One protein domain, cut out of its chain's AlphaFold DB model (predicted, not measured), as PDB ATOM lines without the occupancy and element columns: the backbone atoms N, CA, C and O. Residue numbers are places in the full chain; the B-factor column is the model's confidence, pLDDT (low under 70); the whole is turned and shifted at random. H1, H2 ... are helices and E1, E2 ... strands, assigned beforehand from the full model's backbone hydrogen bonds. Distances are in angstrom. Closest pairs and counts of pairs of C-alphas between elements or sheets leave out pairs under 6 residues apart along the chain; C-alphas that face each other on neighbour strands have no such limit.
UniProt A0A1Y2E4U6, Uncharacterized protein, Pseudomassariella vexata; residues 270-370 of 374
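Overview. This is residues 270 to 370 of the 374 residues of an uncharacterized protein of Pseudomassariella vexata (UniProt A0A1Y2E4U6). A strongly twisted sheet of four strands, E1 E7 E6 E3, makes the body, and a second sheet of three strands, E2 E5 E4, stands at an angle to it, only partly face to face. The hairpin of E4 and E5 reaches to one end of the long axis, while the link of residues 340 to 350 makes a loop at the opposite end. The printed part has 101 residues with two named helices and seven named strands, in the order E1 E2 E3 H1 E4 E5 H2 E6 E7; the larger sheet is mixed, the smaller antiparallel. The class is mostly strand, and the whole is compact, with a radius of gyration of the C-alphas of 13.6 A, yet elongated, spanning 45 by 24 by 20 A.

Arrangement. E1, residues 279 to 284, is an edge strand parallel to E7, residues 362 to 369, at 25 degrees; N 281 and O 365 are 2.8 A apart. E2, residues 288 to 292, comes nearest to E1 at the C-alphas of Val 289 and Val 283, 7.6 A apart. E2 is antiparallel to E5, residues 326 to 332, at 154 degrees, with N 291 and O 329 at 2.8 A. E3, residues 297 to 299, the other edge strand of the larger sheet, is antiparallel to E6, residues 351 to 359, at 136 degrees; N 299 and O 356 are 2.9 A apart. H1, residues 309 to 312, is on neither sheet. E4, residues 317 to 323, forms a hairpin with E5, antiparallel at 155 degrees, with N 321 and O 328 at 2.8 A. H2, residues 336 to 339, is on the larger sheet at a height of 8.6 A; its closest C-alpha pair with E6 is Cys 339 and Gly 352, 5.5 A. E6 and E7 form a hairpin, antiparallel at 160 degrees, with N 355 and O 366 at 2.8 A. E4 and E5 are both apart from E6 and E7. Both helices are too short for an O i to N i+4 pair; the one O i to N i+3 pair is within hydrogen-bond range in H1 and not in H2.

Along the chain. E1 begins at C-alpha 279 (1.085, 16.598, -46.377) and measures 16.3 A. E2 measures 13.4 A, E3 6.0 A and H1 5.3 A. E4 measures 18.8 A and ends at C-alpha 323 (-10.554, 10.346, -64.171). E5 measures 19.2 A, H2 5.2 A and E6 23.6 A. E7 measures 22.4 A and ends at C-alpha 369 (-9.752, 27.867, -41.447).

Size, cuts and confidence. The two C-alphas farthest apart are those of Pro 324 and Thr 345, 45.7 A. The printed part has no cut. The link from H2 to E6 is long, with 11 residues. The mean pLDDT of the printed part is 89.5; residues 360 to 361 are under 70.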
ATOM      1  N   VAL A 270       1.266  12.002 -53.044       75.19
ATOM      2  CA  VAL A 270      -0.052  12.643 -52.918       75.19
ATOM      3  C   VAL A 270       0.070  14.063 -53.434       75.19
ATOM      4  O   VAL A 270       0.731  14.880 -52.802       75.19
ATOM      5  N   ASN A 271      -0.554  14.369 -54.573       78.06
ATOM      6  CA  ASN A 271      -0.472  15.686 -55.219       78.06
ATOM      7  C   ASN A 271       0.981  16.169 -55.400       78.06
ATOM      8  O   ASN A 271       1.330  17.259 -54.953       78.06
ATOM      9  N   GLU A 272       1.832  15.321 -55.987       78.69
ATOM     10  CA  GLU A 272       3.272  15.583 -56.197       78.69
ATOM     11  C   GLU A 272       4.102  15.738 -54.907       78.69
ATOM     12  O   GLU A 272       5.315  15.918 -54.968       78.69
ATOM     13  N   HIS A 273       3.488  15.616 -53.724       79.81
ATOM     14  CA  HIS A 273       4.216  15.576 -52.465       79.81
ATOM     15  C   HIS A 273       4.853  14.199 -52.271       79.81
ATOM     16  O   HIS A 273       4.165  13.200 -52.030       79.81
ATOM     17  N   GLU A 274       6.178  14.174 -52.342       75.00
ATOM     18  CA  GLU A 274       7.019  13.015 -52.071       75.00
ATOM     19  C   GLU A 274       7.544  13.049 -50.628       75.00
ATOM     20  O   GLU A 274       7.892  14.105 -50.100       75.00
ATOM     21  N   GLY A 275       7.611  11.885 -49.980       72.19
ATOM     22  CA  GLY A 275       8.264  11.722 -48.680       72.19
ATOM     23  C   GLY A 275       7.375  11.138 -47.583       72.19
ATOM     24  O   GLY A 275       6.199  10.839 -47.780       72.19
ATOM     25  N   LEU A 276       7.987  10.953 -46.409       73.69
ATOM     26  CA  LEU A 276       7.368  10.349 -45.220       73.69
ATOM     27  C   LEU A 276       6.668  11.375 -44.315       73.69
ATOM     28  O   LEU A 276       5.936  10.996 -43.397       73.69
ATOM     29  N   GLU A 277       6.908  12.665 -44.554       81.06
ATOM     30  CA  GLU A 277       6.276  13.739 -43.798       81.06
ATOM     31  C   GLU A 277       4.800  13.887 -44.190       81.06
ATOM     32  O   GLU A 277       4.459  13.750 -45.368       81.06
ATOM     33  N   PRO A 278       3.909  14.195 -43.230       86.06
ATOM     34  CA  PRO A 278       2.517  14.454 -43.551       86.06
ATOM     35  C   PRO A 278       2.362  15.638 -44.512       86.06
ATOM     36  O   PRO A 278       2.929  16.708 -44.282       86.06
ATOM     37  N   LEU A 279       1.503  15.491 -45.520       89.50
ATOM     38  CA  LEU A 279       1.085  16.598 -46.377       89.50
ATOM     39  C   LEU A 279       0.169  17.541 -45.584       89.50
ATOM     40  O   LEU A 279      -0.957  17.178 -45.234       89.50
ATOM     41  N   TRP A 280       0.637  18.758 -45.316       92.31
ATOM     42  CA  TRP A 280      -0.146  19.800 -44.649       92.31
ATOM     43  C   TRP A 280      -0.891  20.668 -45.656       92.31
ATOM     44  O   TRP A 280      -0.290  21.263 -46.547       92.31
ATOM     45  N   LEU A 281      -2.201  20.789 -45.466       94.69
ATOM     46  CA  LEU A 281      -3.079  21.625 -46.271       94.69
ATOM     47  C   LEU A 281      -3.863  22.560 -45.357       94.69
ATOM     48  O   LEU A 281      -4.414  22.136 -44.341       94.69
ATOM     49  N   GLU A 282      -3.952  23.827 -45.738       97.06
ATOM     50  CA  GLU A 282      -4.861  24.783 -45.115       97.06
ATOM     51  C   GLU A 282      -6.060  24.982 -46.041       97.06
ATOM     52  O   GLU A 282      -5.896  25.336 -47.209       97.06
ATOM     53  N   VAL A 283      -7.265  24.692 -45.547       97.44
ATOM     54  CA  VAL A 283      -8.480  24.691 -46.371       97.44
ATOM     55  C   VAL A 283      -9.599  25.437 -45.653       97.44
ATOM     56  O   VAL A 283      -9.951  25.131 -44.512       97.44
ATOM     57  N   GLU A 284     -10.175  26.420 -46.342       97.81
ATOM     58  CA  GLU A 284     -11.317  27.189 -45.845       97.81
ATOM     59  C   GLU A 284     -12.544  26.285 -45.652       97.81
ATOM     60  O   GLU A 284     -12.860  25.436 -46.492       97.81
ATOM     61  N   ALA A 285     -13.257  26.480 -44.545       97.38
ATOM     62  CA  ALA A 285     -14.466  25.732 -44.233       97.38
ATOM     63  C   ALA A 285     -15.500  25.792 -45.377       97.38
ATOM     64  O   ALA A 285     -15.749  26.840 -45.976       97.38
ATOM     65  N   GLY A 286     -16.114  24.651 -45.700       96.75
ATOM     66  CA  GLY A 286     -17.051  24.511 -46.819       96.75
ATOM     67  C   GLY A 286     -16.410  24.412 -48.210       96.75
ATOM     68  O   GLY A 286     -17.142  24.235 -49.189       96.75
ATOM     69  N   LYS A 287     -15.080  24.529 -48.334       97.50
ATOM     70  CA  LYS A 287     -14.356  24.298 -49.594       97.50
ATOM     71  C   LYS A 287     -13.957  22.836 -49.753       97.50
ATOM     72  O   LYS A 287     -14.086  22.024 -48.838       97.50
ATOM     73  N   SER A 288     -13.473  22.513 -50.944       96.19
ATOM     74  CA  SER A 288     -13.016  21.176 -51.298       96.19
ATOM     75  C   SER A 288     -11.566  21.199 -51.751       96.19
ATOM     76  O   SER A 288     -11.111  22.176 -52.344       96.19
ATOM     77  N   VAL A 289     -10.872  20.096 -51.504       94.38
ATOM     78  CA  VAL A 289      -9.545  19.805 -52.037       94.38
ATOM     79  C   VAL A 289      -9.582  18.480 -52.784       94.38
ATOM     80  O   VAL A 289     -10.403  17.613 -52.490       94.38
ATOM     81  N   ARG A 290      -8.719  18.339 -53.783       91.88
ATOM     82  CA  ARG A 290      -8.577  17.120 -54.578       91.88
ATOM     83  C   ARG A 290      -7.337  16.381 -54.103       91.88
ATOM     84  O   ARG A 290      -6.303  17.020 -53.930       91.88
ATOM     85  N   LEU A 291      -7.457  15.081 -53.861       88.56
ATOM     86  CA  LEU A 291      -6.363  14.219 -53.427       88.56
ATOM     87  C   LEU A 291      -6.245  13.033 -54.380       88.56
ATOM     88  O   LEU A 291      -7.190  12.253 -54.507       88.56
ATOM     89  N   ASP A 292      -5.085  12.887 -55.006       83.31
ATOM     90  CA  ASP A 292      -4.718  11.663 -55.713       83.31
ATOM     91  C   ASP A 292      -4.155  10.654 -54.700       83.31
ATOM     92  O   ASP A 292      -3.023  10.771 -54.229       83.31
ATOM     93  N   VAL A 293      -5.007   9.729 -54.254       76.56
ATOM     94  CA  VAL A 293      -4.666   8.684 -53.279       76.56
ATOM     95  C   VAL A 293      -5.372   7.393 -53.663       76.56
ATOM     96  O   VAL A 293      -6.503   7.426 -54.109       76.56
ATOM     97  N   LEU A 294      -4.765   6.226 -53.440       71.62
ATOM     98  CA  LEU A 294      -5.397   4.944 -53.805       71.62
ATOM     99  C   LEU A 294      -6.495   4.493 -52.835       71.62
ATOM    100  O   LEU A 294      -7.455   3.824 -53.219       71.62
ATOM    101  N   ARG A 295      -6.307   4.779 -51.548       75.50
ATOM    102  CA  ARG A 295      -7.206   4.409 -50.452       75.50
ATOM    103  C   ARG A 295      -7.127   5.484 -49.394       75.50
ATOM    104  O   ARG A 295      -6.039   5.991 -49.127       75.50
ATOM    105  N   TRP A 296      -8.250   5.767 -48.756       82.62
ATOM    106  CA  TRP A 296      -8.320   6.751 -47.692       82.62
ATOM    107  C   TRP A 296      -9.145   6.236 -46.517       82.62
ATOM    108  O   TRP A 296     -10.022   5.383 -46.656       82.62
ATOM    109  N   PHE A 297      -8.852   6.785 -45.348       86.19
ATOM    110  CA  PHE A 297      -9.658   6.652 -44.145       86.19
ATOM    111  C   PHE A 297      -9.542   7.949 -43.344       86.19
ATOM    112  O   PHE A 297      -8.426   8.397 -43.067       86.19
ATOM    113  N   GLN A 298     -10.668   8.560 -42.961       91.94
ATOM    114  CA  GLN A 298     -10.628   9.686 -42.030       91.94
ATOM    115  C   GLN A 298     -10.294   9.157 -40.632       91.94
ATOM    116  O   GLN A 298     -11.081   8.438 -40.022       91.94
ATOM    117  N   TYR A 299      -9.131   9.538 -40.114       91.31
ATOM    118  CA  TYR A 299      -8.695   9.158 -38.780       91.31
ATOM    119  C   TYR A 299      -9.132  10.226 -37.783       91.31
ATOM    120  O   TYR A 299      -8.542  11.295 -37.666       91.31
ATOM    121  N   GLU A 300     -10.243   9.968 -37.106       93.31
ATOM    122  CA  GLU A 300     -10.969  11.005 -36.382       93.31
ATOM    123  C   GLU A 300     -10.326  11.360 -35.038       93.31
ATOM    124  O   GLU A 300     -10.379  12.512 -34.610       93.31
ATOM    125  N   GLU A 301      -9.727  10.380 -34.366       92.88
ATOM    126  CA  GLU A 301      -9.255  10.479 -32.986       92.88
ATOM    127  C   GLU A 301      -8.119  11.477 -32.748       92.88
ATOM    128  O   GLU A 301      -8.156  12.159 -31.725       92.88
ATOM    129  N   PRO A 302      -7.140  11.642 -33.655       92.12
ATOM    130  CA  PRO A 302      -6.116  12.673 -33.503       92.12
ATOM    131  C   PRO A 302      -6.653  14.104 -33.656       92.12
ATOM    132  O   PRO A 302      -5.987  15.041 -33.231       92.12
ATOM    133  N   SER A 303      -7.852  14.281 -34.229       92.75
ATOM    134  CA  SER A 303      -8.408  15.616 -34.516       92.75
ATOM    135  C   SER A 303      -8.929  16.324 -33.258       92.75
ATOM    136  O   SER A 303      -9.039  17.550 -33.236       92.75
ATOM    137  N   VAL A 304      -9.287  15.562 -32.213       90.06
ATOM    138  CA  VAL A 304      -9.801  16.086 -30.938       90.06
ATOM    139  C   VAL A 304      -9.337  15.191 -29.784       90.06
ATOM    140  O   VAL A 304      -9.650  14.004 -29.743       90.06
ATOM    141  N   GLU A 305      -8.659  15.769 -28.792       85.12
ATOM    142  CA  GLU A 305      -8.079  15.050 -27.646       85.12
ATOM    143  C   GLU A 305      -9.124  14.649 -26.581       85.12
ATOM    144  O   GLU A 305      -9.063  15.064 -25.424       85.12
ATOM    145  N   VAL A 306     -10.121  13.839 -26.950       89.56
ATOM    146  CA  VAL A 306     -11.132  13.319 -26.014       89.56
ATOM    147  C   VAL A 306     -11.468  11.861 -26.274       89.56
ATOM    148  O   VAL A 306     -11.456  11.400 -27.410       89.56
ATOM    149  N   TRP A 307     -11.888  11.151 -25.219       89.81
ATOM    150  CA  TRP A 307     -12.324   9.753 -25.316       89.81
ATOM    151  C   TRP A 307     -13.317   9.557 -26.464       89.81
ATOM    152  O   TRP A 307     -13.196   8.636 -27.256       89.81
ATOM    153  N   SER A 308     -14.319  10.424 -26.598       91.62
ATOM    154  CA  SER A 308     -15.380  10.300 -27.608       91.62
ATOM    155  C   SER A 308     -15.132  11.137 -28.863       91.62
ATOM    156  O   SER A 308     -16.080  11.726 -29.376       91.62
ATOM    157  N   ALA A 309     -13.891  11.183 -29.361       92.06
ATOM    158  CA  ALA A 309     -13.502  11.995 -30.521       92.06
ATOM    159  C   ALA A 309     -14.447  11.821 -31.720       92.06
ATOM    160  O   ALA A 309     -14.903  12.804 -32.287       92.06
ATOM    161  N   HIS A 310     -14.897  10.595 -32.002       91.25
ATOM    162  CA  HIS A 310     -15.846  10.320 -33.083       91.25
ATOM    163  C   HIS A 310     -17.169  11.106 -33.055       91.25
ATOM    164  O   HIS A 310     -17.855  11.172 -34.075       91.25
ATOM    165  N   LYS A 311     -17.565  11.661 -31.901       92.19
ATOM    166  CA  LYS A 311     -18.757  12.516 -31.769       92.19
ATOM    167  C   LYS A 311     -18.473  13.988 -32.063       92.19
ATOM    168  O   LYS A 311     -19.408  14.730 -32.334       92.19
ATOM    169  N   PHE A 312     -17.218  14.408 -31.945       93.94
ATOM    170  CA  PHE A 312     -16.814  15.815 -31.938       93.94
ATOM    171  C   PHE A 312     -15.901  16.186 -33.106       93.94
ATOM    172  O   PHE A 312     -15.827  17.360 -33.459       93.94
ATOM    173  N   THR A 313     -15.233  15.210 -33.719       95.44
ATOM    174  CA  THR A 313     -14.457  15.418 -34.939       95.44
ATOM    175  C   THR A 313     -15.394  15.705 -36.106       95.44
ATOM    176  O   THR A 313     -16.302  14.915 -36.394       95.44
ATOM    177  N   ALA A 314     -15.158  16.823 -36.790       96.44
ATOM    178  CA  ALA A 314     -15.905  17.204 -37.976       96.44
ATOM    179  C   ALA A 314     -15.681  16.174 -39.099       96.44
ATOM    180  O   ALA A 314     -14.558  15.733 -39.340       96.44
ATOM    181  N   LYS A 315     -16.758  15.751 -39.768       96.25
ATOM    182  CA  LYS A 315     -16.713  14.676 -40.772       96.25
ATOM    183  C   LYS A 315     -16.390  15.232 -42.141       96.25
ATOM    184  O   LYS A 315     -17.127  16.081 -42.623       96.25
ATOM    185  N   LEU A 316     -15.327  14.743 -42.760       95.81
ATOM    186  CA  LEU A 316     -15.048  15.047 -44.154       95.81
ATOM    187  C   LEU A 316     -16.097  14.360 -45.032       95.81
ATOM    188  O   LEU A 316     -16.448  13.203 -44.805       95.81
ATOM    189  N   GLU A 317     -16.576  15.073 -46.042       94.25
ATOM    190  CA  GLU A 317     -17.368  14.487 -47.120       94.25
ATOM    191  C   GLU A 317     -16.396  14.148 -48.248       94.25
ATOM    192  O   GLU A 317     -15.713  15.036 -48.754       94.25
ATOM    193  N   ILE A 318     -16.266  12.866 -48.589       90.31
ATOM    194  CA  ILE A 318     -15.280  12.405 -49.569       90.31
ATOM    195  C   ILE A 318     -16.001  11.669 -50.687       90.31
ATOM    196  O   ILE A 318     -16.699  10.686 -50.441       90.31
ATOM    197  N   GLU A 319     -15.810  12.156 -51.907       90.88
ATOM    198  CA  GLU A 319     -16.372  11.593 -53.129       90.88
ATOM    199  C   GLU A 319     -15.247  11.047 -54.013       90.88
ATOM    200  O   GLU A 319     -14.230  11.714 -54.219       90.88
ATOM    201  N   GLU A 320     -15.418   9.822 -54.515       89.44
ATOM    202  CA  GLU A 320     -14.522   9.230 -55.511       89.44
ATOM    203  C   GLU A 320     -14.914   9.722 -56.904       89.44
ATOM    204  O   GLU A 320     -16.053   9.546 -57.334       89.44
ATOM    205  N   VAL A 321     -13.953  10.301 -57.617       88.25
ATOM    206  CA  VAL A 321     -14.094  10.737 -59.003       88.25
ATOM    207  C   VAL A 321     -13.148   9.903 -59.860       88.25
ATOM    208  O   VAL A 321     -11.942   9.842 -59.614       88.25
ATOM    209  N   LEU A 322     -13.714   9.227 -60.859       83.31
ATOM    210  CA  LEU A 322     -12.951   8.469 -61.845       83.31
ATOM    211  C   LEU A 322     -12.489   9.412 -62.953       83.31
ATOM    212  O   LEU A 322     -13.322   9.999 -63.648       83.31
ATOM    213  N   GLU A 323     -11.177   9.530 -63.130       82.44
ATOM    214  CA  GLU A 323     -10.554  10.346 -64.171       82.44
ATOM    215  C   GLU A 323      -9.748   9.459 -65.137       82.44
ATOM    216  O   GLU A 323      -9.452   8.304 -64.815       82.44
ATOM    217  N   PRO A 324      -9.441   9.928 -66.363       79.25
ATOM    218  CA  PRO A 324      -8.757   9.112 -67.372       79.25
ATOM    219  C   PRO A 324      -7.375   8.591 -66.941       79.25
ATOM    220  O   PRO A 324      -6.912   7.581 -67.468       79.25
ATOM    221  N   ASP A 325      -6.725   9.288 -66.014       72.56
ATOM    222  CA  ASP A 325      -5.375   9.060 -65.500       72.56
ATOM    223  C   ASP A 325      -5.341   8.391 -64.114       72.56
ATOM    224  O   ASP A 325      -4.277   7.943 -63.686       72.56
ATOM    225  N   GLY A 326      -6.482   8.242 -63.432       75.31
ATOM    226  CA  GLY A 326      -6.514   7.623 -62.109       75.31
ATOM    227  C   GLY A 326      -7.794   7.858 -61.308       75.31
ATOM    228  O   GLY A 326      -8.836   8.267 -61.819       75.31
ATOM    229  N   ARG A 327      -7.719   7.544 -60.012       80.81
ATOM    230  CA  ARG A 327      -8.789   7.814 -59.044       80.81
ATOM    231  C   ARG A 327      -8.431   9.066 -58.268       80.81
ATOM    232  O   ARG A 327      -7.427   9.073 -57.566       80.81
ATOM    233  N   VAL A 328      -9.289  10.075 -58.324       87.00
ATOM    234  CA  VAL A 328      -9.124  11.293 -57.532       87.00
ATOM    235  C   VAL A 328     -10.235  11.376 -56.500       87.00
ATOM    236  O   VAL A 328     -11.403  11.132 -56.793       87.00
ATOM    237  N   PHE A 329      -9.884  11.752 -55.277       89.19
ATOM    238  CA  PHE A 329     -10.843  11.963 -54.204       89.19
ATOM    239  C   PHE A 329     -11.082  13.453 -53.995       89.19
ATOM    240  O   PHE A 329     -10.157  14.214 -53.705       89.19
ATOM    241  N   VAL A 330     -12.337  13.881 -54.120       92.88
ATOM    242  CA  VAL A 330     -12.757  15.241 -53.776       92.88
ATOM    243  C   VAL A 330     -13.163  15.246 -52.309       92.88
ATOM    244  O   VAL A 330     -14.189  14.691 -51.925       92.88
ATOM    245  N   VAL A 331     -12.340  15.880 -51.482       94.50
ATOM    246  CA  VAL A 331     -12.538  16.006 -50.041       94.50
ATOM    247  C   VAL A 331     -13.138  17.369 -49.742       94.50
ATOM    248  O   VAL A 331     -12.469  18.394 -49.865       94.50
ATOM    249  N   ARG A 332     -14.401  17.402 -49.327       96.62
ATOM    250  CA  ARG A 332     -15.100  18.603 -48.877       96.62
ATOM    251  C   ARG A 332     -14.960  18.764 -47.363       96.62
ATOM    252  O   ARG A 332     -15.334  17.893 -46.574       96.62
ATOM    253  N   VAL A 333     -14.424  19.915 -46.971       97.31
ATOM    254  CA  VAL A 333     -14.307  20.340 -45.577       97.31
ATOM    255  C   VAL A 333     -15.675  20.822 -45.084       97.31
ATOM    256  O   VAL A 333     -16.347  21.571 -45.798       97.31
ATOM    257  N   PRO A 334     -16.099  20.448 -43.862       97.31
ATOM    258  CA  PRO A 334     -17.352  20.920 -43.279       97.31
ATOM    259  C   PRO A 334     -17.449  22.438 -43.182       97.31
ATOM    260  O   PRO A 334     -16.445  23.148 -43.204       97.31
ATOM    261  N   LEU A 335     -18.676  22.920 -43.006       97.50
ATOM    262  CA  LEU A 335     -18.946  24.321 -42.696       97.50
ATOM    263  C   LEU A 335     -18.314  24.740 -41.358       97.50
ATOM    264  O   LEU A 335     -18.045  23.917 -40.476       97.50
ATOM    265  N   ALA A 336     -18.070  26.044 -41.225       97.00
ATOM    266  CA  ALA A 336     -17.282  26.615 -40.135       97.00
ATOM    267  C   ALA A 336     -17.892  26.376 -38.746       97.00
ATOM    268  O   ALA A 336     -17.154  26.207 -37.781       97.00
ATOM    269  N   ASP A 337     -19.219  26.293 -38.649       94.81
ATOM    270  CA  ASP A 337     -19.963  25.972 -37.424       94.81
ATOM    271  C   ASP A 337     -19.691  24.550 -36.900       94.81
ATOM    272  O   ASP A 337     -19.950  24.260 -35.732       94.81
ATOM    273  N   LYS A 338     -19.139  23.667 -37.742       95.44
ATOM    274  CA  LYS A 338     -18.772  22.291 -37.380       95.44
ATOM    275  C   LYS A 338     -17.274  22.105 -37.165       95.44
ATOM    276  O   LYS A 338     -16.887  21.370 -36.262       95.44
ATOM    277  N   CYS A 339     -16.436  22.705 -38.011       96.44
ATOM    278  CA  CYS A 339     -14.990  22.443 -38.011       96.44
ATOM    279  C   CYS A 339     -14.143  23.580 -37.425       96.44
ATOM    280  O   CYS A 339     -13.023  23.321 -36.994       96.44
ATOM    281  N   CYS A 340     -14.661  24.809 -37.361       97.06
ATOM    282  CA  CYS A 340     -13.950  26.005 -36.900       97.06
ATOM    283  C   CYS A 340     -14.592  26.571 -35.632       97.06
ATOM    284  O   CYS A 340     -14.944  27.750 -35.554       97.06
ATOM    285  N   VAL A 341     -14.731  25.702 -34.631       94.88
ATOM    286  CA  VAL A 341     -15.333  26.013 -33.333       94.88
ATOM    287  C   VAL A 341     -14.487  25.482 -32.180       94.88
ATOM    288  O   VAL A 341     -13.895  24.405 -32.262       94.88
ATOM    289  N   GLU A 342     -14.447  26.229 -31.080       92.00
ATOM    290  CA  GLU A 342     -13.803  25.789 -29.844       92.00
ATOM    291  C   GLU A 342     -14.591  24.633 -29.200       92.00
ATOM    292  O   GLU A 342     -15.822  24.657 -29.081       92.00
ATOM    293  N   PHE A 343     -13.866  23.603 -28.756       88.06
ATOM    294  CA  PHE A 343     -14.456  22.423 -28.135       88.06
ATOM    295  C   PHE A 343     -15.297  22.794 -26.898       88.06
ATOM    296  O   PHE A 343     -14.854  23.538 -26.026       88.06
ATOM    297  N   LYS A 344     -16.513  22.235 -26.805       86.62
ATOM    298  CA  LYS A 344     -17.556  22.482 -25.782       86.62
ATOM    299  C   LYS A 344     -18.200  23.869 -25.762       86.62
ATOM    300  O   LYS A 344     -19.370  23.939 -25.394       86.62
ATOM    301  N   THR A 345     -17.499  24.945 -26.113       91.31
ATOM    302  CA  THR A 345     -18.095  26.296 -26.113       91.31
ATOM    303  C   THR A 345     -18.789  26.623 -27.430       91.31
ATOM    304  O   THR A 345     -19.650  27.500 -27.447       91.31
ATOM    305  N   TRP A 346     -18.422  25.926 -28.514       90.38
ATOM    306  CA  TRP A 346     -18.923  26.136 -29.876       90.38
ATOM    307  C   TRP A 346     -18.699  27.558 -30.402       90.38
ATOM    308  O   TRP A 346     -19.314  27.975 -31.383       90.38
ATOM    309  N   LYS A 347     -17.810  28.318 -29.753       95.56
ATOM    310  CA  LYS A 347     -17.456  29.663 -30.192       95.56
ATOM    311  C   LYS A 347     -16.665  29.572 -31.495       95.56
ATOM    312  O   LYS A 347     -15.741  28.758 -31.557       95.56
ATOM    313  N   PRO A 348     -16.986  30.394 -32.508       96.44
ATOM    314  CA  PRO A 348     -16.217  30.434 -33.743       96.44
ATOM    315  C   PRO A 348     -14.744  30.766 -33.485       96.44
ATOM    316  O   PRO A 348     -14.434  31.637 -32.672       96.44
ATOM    317  N   VAL A 349     -13.847  30.094 -34.204       96.88
ATOM    318  CA  VAL A 349     -12.399  30.342 -34.186       96.88
ATOM    319  C   VAL A 349     -11.865  30.494 -35.608       96.88
ATOM    320  O   VAL A 349     -12.440  29.956 -36.552       96.88
ATOM    321  N   THR A 350     -10.755  31.217 -35.765       96.69
ATOM    322  CA  THR A 350     -10.099  31.428 -37.067       96.69
ATOM    323  C   THR A 350      -9.422  30.165 -37.593       96.69
ATOM    324  O   THR A 350      -9.502  29.875 -38.784       96.69
ATOM    325  N   ARG A 351      -8.782  29.389 -36.708       97.00
ATOM    326  CA  ARG A 351      -8.179  28.081 -37.007       97.00
ATOM    327  C   ARG A 351      -8.932  26.996 -36.250       97.00
ATOM    328  O   ARG A 351      -8.968  27.016 -35.021       97.00
ATOM    329  N   GLY A 352      -9.554  26.094 -36.994       95.81
ATOM    330  CA  GLY A 352     -10.367  25.007 -36.471       95.81
ATOM    331  C   GLY A 352      -9.594  23.719 -36.202       95.81
ATOM    332  O   GLY A 352      -8.387  23.730 -35.946       95.81
ATOM    333  N   GLN A 353     -10.313  22.599 -36.253       96.12
ATOM    334  CA  GLN A 353      -9.745  21.261 -36.105       96.12
ATOM    335  C   GLN A 353      -8.736  20.967 -37.226       96.12
ATOM    336  O   GLN A 353      -8.919  21.369 -38.375       96.12
ATOM    337  N   VAL A 354      -7.690  20.208 -36.900       96.44
ATOM    338  CA  VAL A 354      -6.868  19.543 -37.916       96.44
ATOM    339  C   VAL A 354      -7.525  18.201 -38.203       96.44
ATOM    340  O   VAL A 354      -7.617  17.361 -37.314       96.44
ATOM    341  N   LEU A 355      -8.031  18.012 -39.419       96.19
ATOM    342  CA  LEU A 355      -8.690  16.780 -39.842       96.19
ATOM    343  C   LEU A 355      -7.663  15.863 -40.508       96.19
ATOM    344  O   LEU A 355      -6.931  16.284 -41.403       96.19
ATOM    345  N   HIS A 356      -7.601  14.609 -40.062       93.44
ATOM    346  CA  HIS A 356      -6.587  13.658 -40.509       93.44
ATOM    347  C   HIS A 356      -7.162  12.659 -41.513       93.44
ATOM    348  O   HIS A 356      -8.165  11.994 -41.241       93.44
ATOM    349  N   ILE A 357      -6.468  12.481 -42.634       90.62
ATOM    350  CA  ILE A 357      -6.722  11.410 -43.598       90.62
ATOM    351  C   ILE A 357      -5.495  10.505 -43.630       90.62
ATOM    352  O   ILE A 357      -4.372  10.975 -43.815       90.62
ATOM    353  N   LEU A 358      -5.706   9.204 -43.449       84.56
ATOM    354  CA  LEU A 358      -4.685   8.192 -43.691       84.56
ATOM    355  C   LEU A 358      -4.809   7.687 -45.124       84.56
ATOM    356  O   LEU A 358      -5.860   7.172 -45.502       84.56
ATOM    357  N   ALA A 359      -3.727   7.809 -45.885       74.94
ATOM    358  CA  ALA A 359      -3.608   7.368 -47.264       74.94
ATOM    359  C   ALA A 359      -2.516   6.297 -47.377       74.94
ATOM    360  O   ALA A 359      -1.371   6.592 -47.696       74.94
ATOM    361  N   THR A 360      -2.869   5.039 -47.096       67.12
ATOM    362  CA  THR A 360      -1.980   3.854 -47.064       67.12
ATOM    363  C   THR A 360      -0.714   4.017 -46.198       67.12
ATOM    364  O   THR A 360      -0.695   3.497 -45.087       67.12
ATOM    365  N   TYR A 361       0.308   4.741 -46.671       66.06
ATOM    366  CA  TYR A 361       1.562   5.038 -45.956       66.06
ATOM    367  C   TYR A 361       1.831   6.536 -45.761       66.06
ATOM    368  O   TYR A 361       2.795   6.891 -45.094       66.06
ATOM    369  N   ASN A 362       0.983   7.413 -46.301       74.88
ATOM    370  CA  ASN A 362       1.083   8.858 -46.131       74.88
ATOM    371  C   ASN A 362      -0.110   9.386 -45.316       74.88
ATOM    372  O   ASN A 362      -1.156   8.740 -45.192       74.88
ATOM    373  N   ARG A 363       0.048  10.563 -44.718       85.56
ATOM    374  CA  ARG A 363      -0.981  11.240 -43.938       85.56
ATOM    375  C   ARG A 363      -1.210  12.628 -44.510       85.56
ATOM    376  O   ARG A 363      -0.272  13.402 -44.626       85.56
ATOM    377  N   VAL A 364      -2.466  12.962 -44.775       90.50
ATOM    378  CA  VAL A 364      -2.865  14.326 -45.133       90.50
ATOM    379  C   VAL A 364      -3.486  14.988 -43.906       90.50
ATOM    380  O   VAL A 364      -4.367  14.415 -43.258       90.50
ATOM    381  N   LEU A 365      -2.994  16.176 -43.568       93.62
ATOM    382  CA  LEU A 365      -3.432  16.990 -42.441       93.62
ATOM    383  C   LEU A 365      -4.113  18.242 -42.976       93.62
ATOM    384  O   LEU A 365      -3.457  19.122 -43.526       93.62
ATOM    385  N   ILE A 366      -5.430  18.320 -42.812       96.25
ATOM    386  CA  ILE A 366      -6.224  19.461 -43.260       96.25
ATOM    387  C   ILE A 366      -6.487  20.361 -42.060       96.25
ATOM    388  O   ILE A 366      -7.365  20.081 -41.244       96.25
ATOM    389  N   GLN A 367      -5.738  21.452 -41.949       97.38
ATOM    390  CA  GLN A 367      -6.084  22.537 -41.043       97.38
ATOM    391  C   GLN A 367      -7.291  23.284 -41.611       97.38
ATOM    392  O   GLN A 367      -7.191  23.933 -42.655       97.38
ATOM    393  N   THR A 368      -8.419  23.244 -40.905       97.62
ATOM    394  CA  THR A 368      -9.578  24.046 -41.297       97.62
ATOM    395  C   THR A 368      -9.392  25.496 -40.869       97.62
ATOM    396  O   THR A 368      -8.902  25.773 -39.766       97.62
ATOM    397  N   VAL A 369      -9.777  26.429 -41.738       97.81
ATOM    398  CA  VAL A 369      -9.752  27.867 -41.447       97.81
ATOM    399  C   VAL A 369     -11.098  28.518 -41.721       97.81
ATOM    400  O   VAL A 369     -11.915  28.016 -42.495       97.81
ATOM    401  N   ASN A 370     -11.360  29.597 -40.993       96.44
ATOM    402  CA  ASN A 370     -12.563  30.400 -41.120       96.44
ATOM    403  C   ASN A 370     -12.184  31.876 -41.225       96.44
ATOM    404  O   ASN A 370     -11.973  32.555 -40.218       96.44
TER     405      ASN A 370